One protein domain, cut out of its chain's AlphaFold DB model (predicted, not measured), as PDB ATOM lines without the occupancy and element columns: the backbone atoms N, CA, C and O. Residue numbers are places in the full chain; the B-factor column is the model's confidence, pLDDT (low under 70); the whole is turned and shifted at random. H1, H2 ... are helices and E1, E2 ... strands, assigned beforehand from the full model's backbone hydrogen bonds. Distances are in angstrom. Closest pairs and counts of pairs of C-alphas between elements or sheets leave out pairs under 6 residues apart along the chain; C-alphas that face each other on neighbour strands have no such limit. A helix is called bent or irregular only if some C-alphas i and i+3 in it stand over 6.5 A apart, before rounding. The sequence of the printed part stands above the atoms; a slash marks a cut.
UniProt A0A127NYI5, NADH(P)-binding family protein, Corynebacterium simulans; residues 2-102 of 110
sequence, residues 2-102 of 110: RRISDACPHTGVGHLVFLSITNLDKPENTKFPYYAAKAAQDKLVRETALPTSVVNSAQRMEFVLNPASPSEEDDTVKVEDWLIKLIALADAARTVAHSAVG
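This is residues 2 to 102 of the 110 residues of the protein "NADH(P)-binding family protein" of Corynebacterium simulans (UniProt A0A127NYI5). A small two-stranded parallel sheet, E1 and E2, lies between two helices, H2 over one face and H4 over the other, and from one end of this body an arm with H3 leads to the hairpin of E3 and E4, whose residues 72 to 77 stick out. H1 lies at the opposite end of the length, meeting one end of H2. The 101 printed residues hold four named helices and four named strands, in the order H1 E1 H2 E2 H3 E3 E4 H4, of mixed class; E3 and E4 make a second sheet, antiparallel. The whole is loose, with a radius of gyration of the C-alphas of 17.0 A, and elongated, spanning 56 by 30 by 20 A.

H1, residues 2 to 10, begins at C-alpha 2 (45.053, 32.751, 16.212) and is only just irregular, with C-alphas 6 and 9 lying 6.8 A apart. E1 is residues 16 to 21, 16.1 A long, and H2 is residues 33 to 46, 20.1 A. E2 is residues 52 to 57, 15.9 A. H3 is residues 61 to 65. E3, residues 71 to 73, and E4, residues 76 to 78, are short; C-alpha 76 is at (17.974, -0.530, 29.836). H4, residues 89 to 101, is 18.5 A long and ends at C-alpha 101 (36.613, 21.568, -3.052).

E1 and E2 are parallel at 25 degrees, with N 18 and O 53 at 2.9 A and N 55 and O 18 at 2.8 A, within hydrogen-bond range. E1, H2 and E2 form a strand-helix-strand unit, two parallel neighbour strands with a helix between them in the chain; its crossover is right-handed. The closest C-alphas of E1 and H2 are those of Ser 20 and Asp 42, 6.8 A apart. Those of E1 and H4 are Val 17 and Ala 100, 6.1 A; those of E2 and H4 are Ser 57 and Ala 92, 6.6 A. H2 and H4 are apart. H1 and H2 only just touch, only at their ends, with 3 pairs of C-alphas within 8 A; the closest are Arg 2 and Leu 44, 6.7 A. H3 and H4 are close but not clearly touching, the C-alphas of Met 61 and Leu 89 being 7.0 A apart. In the hairpin E3 and E4, antiparallel at 156 degrees, N 76 and O 73 are 2.8 A apart. Every O i to N i+4 pair is within hydrogen-bond range in H2 and H4, but 3 of 5 in H1 and 0 of 1 in H3, where 2 of 2 O i to N i+3 pairs are.

The C-alphas farthest apart are those of His 10 and Asp 74, 56.0 A. The printed part has no cut; the link from E1 to H2, 11 residues, is long. Residues 59 to 60 pair with residues 86 to 87, parallel. The mean pLDDT of the printed part is 87.6, and residues 67 to 70 are under 70.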
ATOM      1  N   ARG A   2      44.024  31.729  16.510       87.25
ATOM      2  CA  ARG A   2      45.053  32.751  16.212       87.25
ATOM      3  C   ARG A   2      46.309  32.228  15.492       87.25
ATOM      4  O   ARG A   2      46.565  32.620  14.371       87.25
ATOM      5  N   ARG A   3      47.004  31.239  16.072       89.75
ATOM      6  CA  ARG A   3      48.212  30.637  15.464       89.75
ATOM      7  C   ARG A   3      48.002  30.077  14.051       89.75
ATOM      8  O   ARG A   3      48.915  30.146  13.244       89.75
ATOM      9  N   ILE A   4      46.835  29.492  13.776       87.62
ATOM     10  CA  ILE A   4      46.510  28.943  12.453       87.62
ATOM     11  C   ILE A   4      46.292  30.104  11.480       87.62
ATOM     12  O   ILE A   4      46.942  30.148  10.442       87.62
ATOM     13  N   SER A   5      45.450  31.074  11.853       82.38
ATOM     14  CA  SER A   5      45.174  32.259  11.032       82.38
ATOM     15  C   SER A   5      46.437  33.066  10.710       82.38
ATOM     16  O   SER A   5      46.575  33.524   9.582       82.38
ATOM     17  N   ASP A   6      47.365  33.196  11.663       85.62
ATOM     18  CA  ASP A   6      48.628  33.926  11.482       85.62
ATOM     19  C   ASP A   6      49.601  33.185  10.546       85.62
ATOM     20  O   ASP A   6      50.375  33.810   9.829       85.62
ATOM     21  N   ALA A   7      49.578  31.847  10.534       86.31
ATOM     22  CA  ALA A   7      50.496  31.038   9.729       86.31
ATOM     23  C   ALA A   7      50.034  30.857   8.272       86.31
ATOM     24  O   ALA A   7      50.859  30.742   7.362       86.31
ATOM     25  N   CYS A   8      48.723  30.813   8.027       84.12
ATOM     26  CA  CYS A   8      48.166  30.526   6.704       84.12
ATOM     27  C   CYS A   8      48.629  31.485   5.575       84.12
ATOM     28  O   CYS A   8      48.936  30.985   4.489       84.12
ATOM     29  N   PRO A   9      48.782  32.811   5.785       80.12
ATOM     30  CA  PRO A   9      49.310  33.724   4.763       80.12
ATOM     31  C   PRO A   9      50.722  33.376   4.271       80.12
ATOM     32  O   PRO A   9      51.087  33.713   3.149       80.12
ATOM     33  N   HIS A  10      51.513  32.679   5.089       83.25
ATOM     34  CA  HIS A  10      52.908  32.342   4.797       83.25
ATOM     35  C   HIS A  10      53.091  30.939   4.201       83.25
ATOM     36  O   HIS A  10      54.220  30.508   3.987       83.25
ATOM     37  N   THR A  11      52.001  30.207   3.955       85.44
ATOM     38  CA  THR A  11      52.046  28.775   3.598       85.44
ATOM     39  C   THR A  11      51.308  28.438   2.300       85.44
ATOM     40  O   THR A  11      51.148  27.267   1.972       85.44
ATOM     41  N   GLY A  12      50.872  29.444   1.530       86.19
ATOM     42  CA  GLY A  12      50.186  29.239   0.246       86.19
ATOM     43  C   GLY A  12      48.738  28.746   0.370       86.19
ATOM     44  O   GLY A  12      48.155  28.293  -0.613       86.19
ATOM     45  N   VAL A  13      48.140  28.829   1.564       89.81
ATOM     46  CA  VAL A  13      46.750  28.422   1.807       89.81
ATOM     47  C   VAL A  13      45.793  29.336   1.038       89.81
ATOM     48  O   VAL A  13      45.727  30.536   1.285       89.81
ATOM     49  N   GLY A  14      45.028  28.757   0.108       87.50
ATOM     50  CA  GLY A  14      44.100  29.500  -0.755       87.50
ATOM     51  C   GLY A  14      42.658  29.607  -0.241       87.50
ATOM     52  O   GLY A  14      41.878  30.391  -0.796       87.50
ATOM     53  N   HIS A  15      42.285  28.811   0.765       89.81
ATOM     54  CA  HIS A  15      40.943  28.763   1.355       89.81
ATOM     55  C   HIS A  15      40.979  28.073   2.724       89.81
ATOM     56  O   HIS A  15      41.635  27.045   2.883       89.81
ATOM     57  N   LEU A  16      40.280  28.639   3.707       90.94
ATOM     58  CA  LEU A  16      40.133  28.074   5.044       90.94
ATOM     59  C   LEU A  16      38.707  27.547   5.233       90.94
ATOM     60  O   LEU A  16      37.741  28.302   5.141       90.94
ATOM     61  N   VAL A  17      38.564  26.265   5.566       93.12
ATOM     62  CA  VAL A  17      37.276  25.693   5.984       93.12
ATOM     63  C   VAL A  17      37.301  25.467   7.486       93.12
ATOM     64  O   VAL A  17      38.131  24.718   7.999       93.12
ATOM     65  N   PHE A  18      36.389  26.121   8.198       93.69
ATOM     66  CA  PHE A  18      36.272  26.016   9.644       93.69
ATOM     67  C   PHE A  18      34.988  25.284  10.030       93.69
ATOM     68  O   PHE A  18      33.885  25.751   9.754       93.69
ATOM     69  N   LEU A  19      35.136  24.139  10.697       93.94
ATOM     70  CA  LEU A  19      34.020  23.414  11.296       93.94
ATOM     71  C   LEU A  19      33.662  24.039  12.652       93.94
ATOM     72  O   LEU A  19      34.366  23.857  13.654       93.94
ATOM     73  N   SER A  20      32.549  24.759  12.661       93.88
ATOM     74  CA  SER A  20      31.962  25.404  13.829       93.88
ATOM     75  C   SER A  20      30.747  24.615  14.331       93.88
ATOM     76  O   SER A  20      30.433  23.531  13.827       93.88
ATOM     77  N   ILE A  21      30.078  25.123  15.363       93.38
ATOM     78  CA  ILE A  21      28.893  24.489  15.958       93.38
ATOM     79  C   ILE A  21      27.677  25.409  15.859       93.38
ATOM     80  O   ILE A  21      27.803  26.629  15.886       93.38
ATOM     81  N   THR A  22      26.483  24.831  15.756       92.12
ATOM     82  CA  THR A  22      25.229  25.599  15.782       92.12
ATOM     83  C   THR A  22      24.960  26.224  17.157       92.12
ATOM     84  O   THR A  22      25.386  25.681  18.175       92.12
ATOM     85  N   ASN A  23      24.154  27.292  17.193       90.81
ATOM     86  CA  ASN A  23      23.689  27.986  18.404       90.81
ATOM     87  C   ASN A  23      24.771  28.751  19.194       90.81
ATOM     88  O   ASN A  23      24.629  28.925  20.408       90.81
ATOM     89  N   LEU A  24      25.851  29.195  18.542       90.69
ATOM     90  CA  LEU A  24      26.861  30.067  19.166       90.69
ATOM     91  C   LEU A  24      26.350  31.488  19.441       90.69
ATOM     92  O   LEU A  24      26.897  32.185  20.288       90.69
ATOM     93  N   ASP A  25      25.304  31.899  18.733       86.00
ATOM     94  CA  ASP A  25      24.619  33.187  18.830       86.00
ATOM     95  C   ASP A  25      23.685  33.295  20.047       86.00
ATOM     96  O   ASP A  25      23.287  34.394  20.429       86.00
ATOM     97  N   LYS A  26      23.360  32.167  20.688       89.44
ATOM     98  CA  LYS A  26      22.441  32.113  21.827       89.44
ATOM     99  C   LYS A  26      23.131  32.523  23.140       89.44
ATOM    100  O   LYS A  26      24.046  31.815  23.579       89.44
ATOM    101  N   PRO A  27      22.710  33.612  23.817       88.06
ATOM    102  CA  PRO A  27      23.363  34.098  25.039       88.06
ATOM    103  C   PRO A  27      23.371  33.093  26.196       88.06
ATOM    104  O   PRO A  27      24.282  33.086  27.018       88.06
ATOM    105  N   GLU A  28      22.369  32.224  26.283       91.38
ATOM    106  CA  GLU A  28      22.320  31.150  27.271       91.38
ATOM    107  C   GLU A  28      23.456  30.140  27.087       91.38
ATOM    108  O   GLU A  28      23.973  29.617  28.074       91.38
ATOM    109  N   ASN A  29      23.900  29.930  25.846       87.75
ATOM    110  CA  ASN A  29      24.932  28.956  25.531       87.75
ATOM    111  C   ASN A  29      26.336  29.482  25.827       87.75
ATOM    112  O   ASN A  29      27.211  28.705  26.196       87.75
ATOM    113  N   THR A  30      26.571  30.793  25.729       82.62
ATOM    114  CA  THR A  30      27.893  31.388  26.008       82.62
ATOM    115  C   THR A  30      28.304  31.274  27.478       82.62
ATOM    116  O   THR A  30      29.477  31.443  27.804       82.62
ATOM    117  N   LYS A  31      27.373  30.899  28.364       90.56
ATOM    118  CA  LYS A  31      27.652  30.537  29.761       90.56
ATOM    119  C   LYS A  31      28.450  29.234  29.879       90.56
ATOM    120  O   LYS A  31      29.139  29.032  30.877       90.56
ATOM    121  N   PHE A  32      28.388  28.356  28.874       92.06
ATOM    122  CA  PHE A  32      29.173  27.126  28.840       92.06
ATOM    123  C   PHE A  32      30.566  27.406  28.255       92.06
ATOM    124  O   PHE A  32      30.663  27.856  27.106       92.06
ATOM    125  N   PRO A  33      31.664  27.080  28.969       94.06
ATOM    126  CA  PRO A  33      33.025  27.397  28.522       94.06
ATOM    127  C   PRO A  33      33.364  26.882  27.118       94.06
ATOM    128  O   PRO A  33      34.067  27.546  26.358       94.06
ATOM    129  N   TYR A  34      32.826  25.718  26.740       91.00
ATOM    130  CA  TYR A  34      33.014  25.145  25.409       91.00
ATOM    131  C   TYR A  34      32.394  26.009  24.296       91.00
ATOM    132  O   TYR A  34      33.053  26.285  23.293       91.00
ATOM    133  N   TYR A  35      31.159  26.481  24.486       93.50
ATOM    134  CA  TYR A  35      30.478  27.362  23.533       93.50
ATOM    135  C   TYR A  35      31.157  28.733  23.468       93.50
ATOM    136  O   TYR A  35      31.400  29.234  22.374       93.50
ATOM    137  N   ALA A  36      31.562  29.297  24.612       93.06
ATOM    138  CA  ALA A  36      32.328  30.544  24.649       93.06
ATOM    139  C   ALA A  36      33.648  30.436  23.865       93.06
ATOM    140  O   ALA A  36      33.982  31.307  23.059       93.06
ATOM    141  N   ALA A  37      34.381  29.332  24.040       93.31
ATOM    142  CA  ALA A  37      35.615  29.082  23.307       93.31
ATOM    143  C   ALA A  37      35.372  28.933  21.797       93.31
ATOM    144  O   ALA A  37      36.149  29.456  20.995       93.31
ATOM    145  N   LYS A  38      34.297  28.246  21.393       93.12
ATOM    146  CA  LYS A  38      33.919  28.097  19.981       93.12
ATOM    147  C   LYS A  38      33.495  29.423  19.351       93.12
ATOM    148  O   LYS A  38      33.971  29.720  18.261       93.12
ATOM    149  N   ALA A  39      32.735  30.258  20.056       92.88
ATOM    150  CA  ALA A  39      32.388  31.607  19.603       92.88
ATOM    151  C   ALA A  39      33.638  32.484  19.406       92.88
ATOM    152  O   ALA A  39      33.776  33.163  18.389       92.88
ATOM    153  N   ALA A  40      34.603  32.417  20.329       92.69
ATOM    154  CA  ALA A  40      35.871  33.131  20.187       92.69
ATOM    155  C   ALA A  40      36.702  32.626  18.991       92.69
ATOM    156  O   ALA A  40      37.347  33.420  18.306       92.69
ATOM    157  N   GLN A  41      36.693  31.315  18.721       93.38
ATOM    158  CA  GLN A  41      37.333  30.755  17.526       93.38
ATOM    159  C   GLN A  41      36.653  31.257  16.249       93.38
ATOM    160  O   GLN A  41      37.355  31.718  15.356       93.38
ATOM    161  N   ASP A  42      35.323  31.211  16.195       92.56
ATOM    162  CA  ASP A  42      34.510  31.636  15.052       92.56
ATOM    163  C   ASP A  42      34.754  33.111  14.692       92.56
ATOM    164  O   ASP A  42      35.043  33.435  13.540       92.56
ATOM    165  N   LYS A  43      34.795  33.992  15.702       91.56
ATOM    166  CA  LYS A  43      35.145  35.412  15.535       91.56
ATOM    167  C   LYS A  43      36.521  35.598  14.888       91.56
ATOM    168  O   LYS A  43      36.642  36.312  13.899       91.56
ATOM    169  N   LEU A  44      37.545  34.910  15.398       92.31
ATOM    170  CA  LEU A  44      38.906  34.990  14.847       92.31
ATOM    171  C   LEU A  44      39.004  34.443  13.417       92.31
ATOM    172  O   LEU A  44      39.846  34.893  12.643       92.31
ATOM    173  N   VAL A  45      38.183  33.449  13.073       90.69
ATOM    174  CA  VAL A  45      38.096  32.927  11.706       90.69
ATOM    175  C   VAL A  45      37.469  33.957  10.779       90.69
ATOM    176  O   VAL A  45      37.985  34.174   9.694       90.69
ATOM    177  N   ARG A  46      36.396  34.630  11.194       86.94
ATOM    178  CA  ARG A  46      35.719  35.645  10.369       86.94
ATOM    179  C   ARG A  46      36.552  36.903  10.139       86.94
ATOM    180  O   ARG A  46      36.370  37.572   9.131       86.94
ATOM    181  N   GLU A  47      37.468  37.202  11.052       89.31
ATOM    182  CA  GLU A  47      38.391  38.340  10.965       89.31
ATOM    183  C   GLU A  47      39.642  38.046  10.111       89.31
ATOM    184  O   GLU A  47      40.475  38.930   9.918       89.31
ATOM    185  N   THR A  48      39.807  36.823   9.588       85.06
ATOM    186  CA  THR A  48      40.947  36.496   8.720       85.06
ATOM    187  C   THR A  48      40.819  37.133   7.334       85.06
ATOM    188  O   THR A  48      39.730  37.244   6.774       85.06
ATOM    189  N   ALA A  49      41.953  37.494   6.730       84.69
ATOM    190  CA  ALA A  49      42.005  37.992   5.354       84.69
ATOM    191  C   ALA A  49      41.863  36.876   4.296       84.69
ATOM    192  O   ALA A  49      41.754  37.158   3.103       84.69
ATOM    193  N   LEU A  50      41.892  35.605   4.709       86.06
ATOM    194  CA  LEU A  50      41.783  34.473   3.795       86.06
ATOM    195  C   LEU A  50      40.333  34.239   3.365       86.06
ATOM    196  O   LEU A  50      39.419  34.330   4.192       86.06
ATOM    197  N   PRO A  51      40.100  33.834   2.101       89.00
ATOM    198  CA  PRO A  51      38.824  33.258   1.711       89.00
ATOM    199  C   PRO A  51      38.470  32.132   2.678       89.00
ATOM    200  O   PRO A  51      39.279  31.231   2.896       89.00
ATOM    201  N   THR A  52      37.274  32.186   3.257       90.19
ATOM    202  CA  THR A  52      36.899  31.297   4.354       90.19
ATOM    203  C   THR A  52      35.463  30.816   4.209       90.19
ATOM    204  O   THR A  52      34.590  31.573   3.784       90.19
ATOM    205  N   SER A  53      35.220  29.563   4.587       92.00
ATOM    206  CA  SER A  53      33.887  28.977   4.726       92.00
ATOM    207  C   SER A  53      33.713  28.430   6.137       92.00
ATOM    208  O   SER A  53      34.541  27.657   6.617       92.00
ATOM    209  N   VAL A  54      32.626  28.825   6.796       92.12
ATOM    210  CA  VAL A  54      32.256  28.314   8.118       92.12
ATOM    211  C   VAL A  54      31.150  27.280   7.942       92.12
ATOM    212  O   VAL A  54      30.099  27.574   7.376       92.12
ATOM    213  N   VAL A  55      31.394  26.061   8.412       93.06
ATOM    214  CA  VAL A  55      30.424  24.962   8.393       93.06
ATOM    215  C   VAL A  55      29.883  24.796   9.806       93.06
ATOM    216  O   VAL A  55      30.591  24.314  10.686       93.06
ATOM    217  N   ASN A  56      28.633  25.196  10.031       93.06
ATOM    218  CA  ASN A  56      27.975  25.048  11.329       93.06
ATOM    219  C   ASN A  56      27.374  23.647  11.454       93.06
ATOM    220  O   ASN A  56      26.409  23.317  10.766       93.06
ATOM    221  N   SER A  57      27.935  22.827  12.341       93.00
ATOM    222  CA  SER A  57      27.468  21.460  12.573       93.00
ATOM    223  C   SER A  57      26.598  21.366  13.826       93.00
ATOM    224  O   SER A  57      26.870  22.013  14.841       93.00
ATOM    225  N   ALA A  58      25.546  20.550  13.750       90.94
ATOM    226  CA  ALA A  58      24.787  20.130  14.920       90.94
ATOM    227  C   ALA A  58      25.612  19.149  15.781       90.94
ATOM    228  O   ALA A  58      26.744  18.797  15.439       90.94
ATOM    229  N   GLN A  59      25.064  18.693  16.910       85.50
ATOM    230  CA  GLN A  59      25.743  17.659  17.691       85.50
ATOM    231  C   GLN A  59      25.840  16.359  16.887       85.50
ATOM    232  O   GLN A  59      24.943  15.992  16.132       85.50
ATOM    233  N   ARG A  60      26.972  15.679  17.014       87.56
ATOM    234  CA  ARG A  60      27.241  14.442  16.288       87.56
ATOM    235  C   ARG A  60      26.518  13.266  16.929       87.56
ATOM    236  O   ARG A  60      26.549  13.146  18.150       87.56
ATOM    237  N   MET A  61      25.914  12.394  16.124       86.94
ATOM    238  CA  MET A  61      25.234  11.188  16.619       86.94
ATOM    239  C   MET A  61      26.163  10.325  17.477       86.94
ATOM    240  O   MET A  61      25.747   9.774  18.480       86.94
ATOM    241  N   GLU A  62      27.451  10.291  17.156       86.50
ATOM    242  CA  GLU A  62      28.468   9.506  17.853       86.50
ATOM    243  C   GLU A  62      28.718   9.981  19.294       86.50
ATOM    244  O   GLU A  62      29.373   9.276  20.059       86.50
ATOM    245  N   PHE A  63      28.189  11.143  19.703       78.69
ATOM    246  CA  PHE A  63      28.210  11.541  21.112       78.69
ATOM    247  C   PHE A  63      27.382  10.618  22.008       78.69
ATOM    248  O   PHE A  63      27.653  10.593  23.203       78.69
ATOM    249  N   VAL A  64      26.452   9.823  21.465       74.88
ATOM    250  CA  VAL A  64      25.729   8.807  22.254       74.88
ATOM    251  C   VAL A  64      26.659   7.736  22.827       74.88
ATOM    252  O   VAL A  64      26.333   7.128  23.833       74.88
ATOM    253  N   LEU A  65      27.838   7.542  22.226       74.56
ATOM    254  CA  LEU A  65      28.861   6.620  22.727       74.56
ATOM    255  C   LEU A  65      29.685   7.218  23.876       74.56
ATOM    256  O   LEU A  65      30.588   6.563  24.388       74.56
ATOM    257  N   ASN A  66      29.446   8.480  24.245       73.44
ATOM    258  CA  ASN A  66      30.122   9.088  25.378       73.44
ATOM    259  C   ASN A  66      29.519   8.530  26.677       73.44
ATOM    260  O   ASN A  66      28.364   8.851  26.968       73.44
ATOM    261  N   PRO A  67      30.289   7.792  27.496       60.12
ATOM    262  CA  PRO A  67      29.786   7.173  28.726       60.12
ATOM    263  C   PRO A  67      29.309   8.186  29.778       60.12
ATOM    264  O   PRO A  67      28.738   7.801  30.789       60.12
ATOM    265  N   ALA A  68      29.537   9.485  29.565       64.50
ATOM    266  CA  ALA A  68      29.034  10.545  30.433       64.50
ATOM    267  C   ALA A  68      27.571  10.961  30.159       64.50
ATOM    268  O   ALA A  68      27.084  11.846  30.859       64.50
ATOM    269  N   SER A  69      26.896  10.416  29.134       65.00
ATOM    270  CA  SER A  69      25.549  10.862  28.730       65.00
ATOM    271  C   SER A  69      24.423   9.850  28.990       65.00
ATOM    272  O   SER A  69      23.380  10.296  29.463       65.00
ATOM    273  N   PRO A  70      24.566   8.544  28.691       69.25
ATOM    274  CA  PRO A  70      23.590   7.535  29.087       69.25
ATOM    275  C   PRO A  70      24.006   6.826  30.383       69.25
ATOM    276  O   PRO A  70      25.192   6.571  30.595       69.25
ATOM    277  N   SER A  71      23.039   6.460  31.229       74.81
ATOM    278  CA  SER A  71      23.265   5.415  32.235       74.81
ATOM    279  C   SER A  71      22.702   4.091  31.733       74.81
ATOM    280  O   SER A  71      21.558   4.015  31.278       74.81
ATOM    281  N   GLU A  72      23.532   3.057  31.792       79.44
ATOM    282  CA  GLU A  72      23.184   1.696  31.395       79.44
ATOM    283  C   GLU A  72      22.954   0.868  32.667       79.44
ATOM    284  O   GLU A  72      23.822   0.802  33.537       79.44
ATOM    285  N   GLU A  73      21.769   0.272  32.794       81.25
ATOM    286  CA  GLU A  73      21.407  -0.675  33.856       81.25
ATOM    287  C   GLU A  73      20.817  -1.925  33.193       81.25
ATOM    288  O   GLU A  73      19.771  -1.842  32.548       81.25
ATOM    289  N   ASP A  74      21.485  -3.070  33.354       84.25
ATOM    290  CA  ASP A  74      21.124  -4.359  32.750       84.25
ATOM    291  C   ASP A  74      20.859  -4.257  31.230       84.25
ATOM    292  O   ASP A  74      21.798  -4.095  30.453       84.25
ATOM    293  N   ASP A  75      19.586  -4.310  30.817       87.00
ATOM    294  CA  ASP A  75      19.111  -4.220  29.426       87.00
ATOM    295  C   ASP A  75      18.446  -2.859  29.102       87.00
ATOM    296  O   ASP A  75      17.729  -2.719  28.107       87.00
ATOM    297  N   THR A  76      18.623  -1.846  29.958       86.06
ATOM    298  CA  THR A  76      17.974  -0.530  29.836       86.06
ATOM    299  C   THR A  76      18.989   0.601  29.726       86.06
ATOM    300  O   THR A  76      19.911   0.720  30.529       86.06
ATOM    301  N   VAL A  77      18.758   1.500  28.765       85.69
ATOM    302  CA  VAL A  77      19.501   2.757  28.619       85.69
ATOM    303  C   VAL A  77      18.599   3.915  29.037       85.69
ATOM    304  O   VAL A  77      17.535   4.120  28.448       85.69
ATOM    305  N   LYS A  78      19.014   4.685  30.046       85.62
ATOM    306  CA  LYS A  78      18.345   5.930  30.453       85.62
ATOM    307  C   LYS A  78      19.036   7.117  29.792       85.62
ATOM    308  O   LYS A  78      20.259   7.248  29.846       85.62
ATOM    309  N   VAL A  79      18.235   7.983  29.181       84.50
ATOM    310  CA  VAL A  79      18.670   9.221  28.523       84.50
ATOM    311  C   VAL A  79      17.704  10.350  28.862       84.50
ATOM    312  O   VAL A  79      16.542  10.102  29.185       84.50
ATOM    313  N   GLU A  80      18.182  11.587  28.763       83.44
ATOM    314  CA  GLU A  80      17.345  12.781  28.893       83.44
ATOM    315  C   GLU A  80      16.345  12.890  27.727       83.44
ATOM    316  O   GLU A  80      16.654  12.532  26.589       83.44
ATOM    317  N   ASP A  81      15.156  13.437  27.988       86.31
ATOM    318  CA  ASP A  81      14.049  13.557  27.021       86.31
ATOM    319  C   ASP A  81      14.149  14.796  26.105       86.31
ATOM    320  O   ASP A  81      13.164  15.268  25.529       86.31
ATOM    321  N   TRP A  82      15.356  15.347  25.952       85.12
ATOM    322  CA  TRP A  82      15.571  16.612  25.261       85.12
ATOM    323  C   TRP A  82      15.378  16.503  23.747       85.12
ATOM    324  O   TRP A  82      15.902  15.614  23.074       85.12
ATOM    325  N   LEU A  83      14.721  17.512  23.171       85.38
ATOM    326  CA  LEU A  83      14.675  17.691  21.722       85.38
ATOM    327  C   LEU A  83      16.041  18.157  21.208       85.38
ATOM    328  O   LEU A  83      16.399  19.333  21.313       85.38
ATOM    329  N   ILE A  84      16.791  17.237  20.606       83.56
ATOM    330  CA  ILE A  84      18.108  17.505  20.023       83.56
ATOM    331  C   ILE A  84      18.095  17.336  18.502       83.56
ATOM    332  O   ILE A  84      17.402  16.487  17.946       83.56
ATOM    333  N   LYS A  85      18.893  18.154  17.811       88.00
ATOM    334  CA  LYS A  85      19.218  17.949  16.395       88.00
ATOM    335  C   LYS A  85      20.589  17.304  16.315       88.00
ATOM    336  O   LYS A  85      21.564  17.888  16.789       88.00
ATOM    337  N   LEU A  86      20.644  16.131  15.698       88.94
ATOM    338  CA  LEU A  86      21.878  15.392  15.489       88.94
ATOM    339  C   LEU A  86      22.236  15.310  14.006       88.94
ATOM    340  O   LEU A  86      21.369  15.369  13.136       88.94
ATOM    341  N   ILE A  87      23.524  15.149  13.736       93.06
ATOM    342  CA  ILE A  87      24.068  14.859  12.410       93.06
ATOM    343  C   ILE A  87      25.056  13.698  12.519       93.06
ATOM    344  O   ILE A  87      25.806  13.614  13.491       93.06
ATOM    345  N   ALA A  88      25.075  12.794  11.544       94.06
ATOM    346  CA  ALA A  88      26.113  11.772  11.483       94.06
ATOM    347  C   ALA A  88      27.481  12.426  11.219       94.06
ATOM    348  O   ALA A  88      27.583  13.358  10.409       94.06
ATOM    349  N   LEU A  89      28.558  11.933  11.843       91.88
ATOM    350  CA  LEU A  89      29.910  12.449  11.591       91.88
ATOM    351  C   LEU A  89      30.274  12.360  10.105       91.88
ATOM    352  O   LEU A  89      30.895  13.280   9.573       91.88
ATOM    353  N   ALA A  90      29.858  11.287   9.429       94.19
ATOM    354  CA  ALA A  90      30.106  11.091   8.004       94.19
ATOM    355  C   ALA A  90      29.496  12.210   7.137       94.19
ATOM    356  O   ALA A  90      30.145  12.693   6.208       94.19
ATOM    357  N   ASP A  91      28.289  12.676   7.462       94.12
ATOM    358  CA  ASP A  91      27.621  13.745   6.708       94.12
ATOM    359  C   ASP A  91      28.213  15.126   7.017       94.12
ATOM    360  O   ASP A  91      28.388  15.952   6.111       94.12
ATOM    361  N   ALA A  92      28.610  15.364   8.273       93.00
ATOM    362  CA  ALA A  92      29.367  16.558   8.639       93.00
ATOM    363  C   ALA A  92      30.708  16.612   7.883       93.00
ATOM    364  O   ALA A  92      31.052  17.642   7.298       93.00
ATOM    365  N   ALA A  93      31.436  15.491   7.823       93.56
ATOM    366  CA  ALA A  93      32.693  15.377   7.090       93.56
ATOM    367  C   ALA A  93      32.505  15.583   5.581       93.56
ATOM    368  O   ALA A  93      33.285  16.309   4.964       93.56
ATOM    369  N   ARG A  94      31.443  15.016   4.991       94.31
ATOM    370  CA  ARG A  94      31.105  15.231   3.576       94.31
ATOM    371  C   ARG A  94      30.872  16.711   3.277       94.31
ATOM    372  O   ARG A  94      31.416  17.224   2.307       94.31
ATOM    373  N   THR A  95      30.132  17.411   4.136       93.31
ATOM    374  CA  THR A  95      29.876  18.855   3.982       93.31
ATOM    375  C   THR A  95      31.164  19.676   4.054       93.31
ATOM    376  O   THR A  95      31.362  20.589   3.253       93.31
ATOM    377  N   VAL A  96      32.070  19.337   4.979       94.12
ATOM    378  CA  VAL A  96      33.390  19.981   5.082       94.12
ATOM    379  C   VAL A  96      34.220  19.733   3.822       94.12
ATOM    380  O   VAL A  96      34.770  20.682   3.268       94.12
ATOM    381  N   ALA A  97      34.276  18.490   3.340       94.31
ATOM    382  CA  ALA A  97      35.013  18.135   2.131       94.31
ATOM    383  C   ALA A  97      34.456  18.858   0.898       94.31
ATOM    384  O   ALA A  97      35.220  19.459   0.148       94.31
ATOM    385  N   HIS A  98      33.129  18.876   0.730       92.69
ATOM    386  CA  HIS A  98      32.466  19.629  -0.333       92.69
ATOM    387  C   HIS A  98      32.773  21.124  -0.241       92.69
ATOM    388  O   HIS A  98      33.129  21.727  -1.246       92.69
ATOM    389  N   SER A  99      32.730  21.709   0.958       92.25
ATOM    390  CA  SER A  99      33.077  23.122   1.156       92.25
ATOM    391  C   SER A  99      34.527  23.421   0.772       92.25
ATOM    392  O   SER A  99      34.802  24.507   0.281       92.25
ATOM    393  N   ALA A 100      35.445  22.475   0.983       91.38
ATOM    394  CA  ALA A 100      36.861  22.641   0.662       91.38
ATOM    395  C   ALA A 100      37.163  22.560  -0.843       91.38
ATOM    396  O   ALA A 100      38.100  23.208  -1.305       91.38
ATOM    397  N   VAL A 101      36.401  21.762  -1.601       90.38
ATOM    398  CA  VAL A 101      36.613  21.568  -3.052       90.38
ATOM    399  C   VAL A 101      35.662  22.393  -3.926       90.38
ATOM    400  O   VAL A 101      35.931  22.576  -5.112       90.38
ATOM    401  N   GLY A 102      34.547  22.862  -3.367       77.62
ATOM    402  CA  GLY A 102      33.522  23.640  -4.058       77.62
ATOM    403  C   GLY A 102      33.954  25.074  -4.368       77.62
ATOM    404  O   GLY A 102      34.919  25.605  -3.811       77.62
TER     405      GLY A 102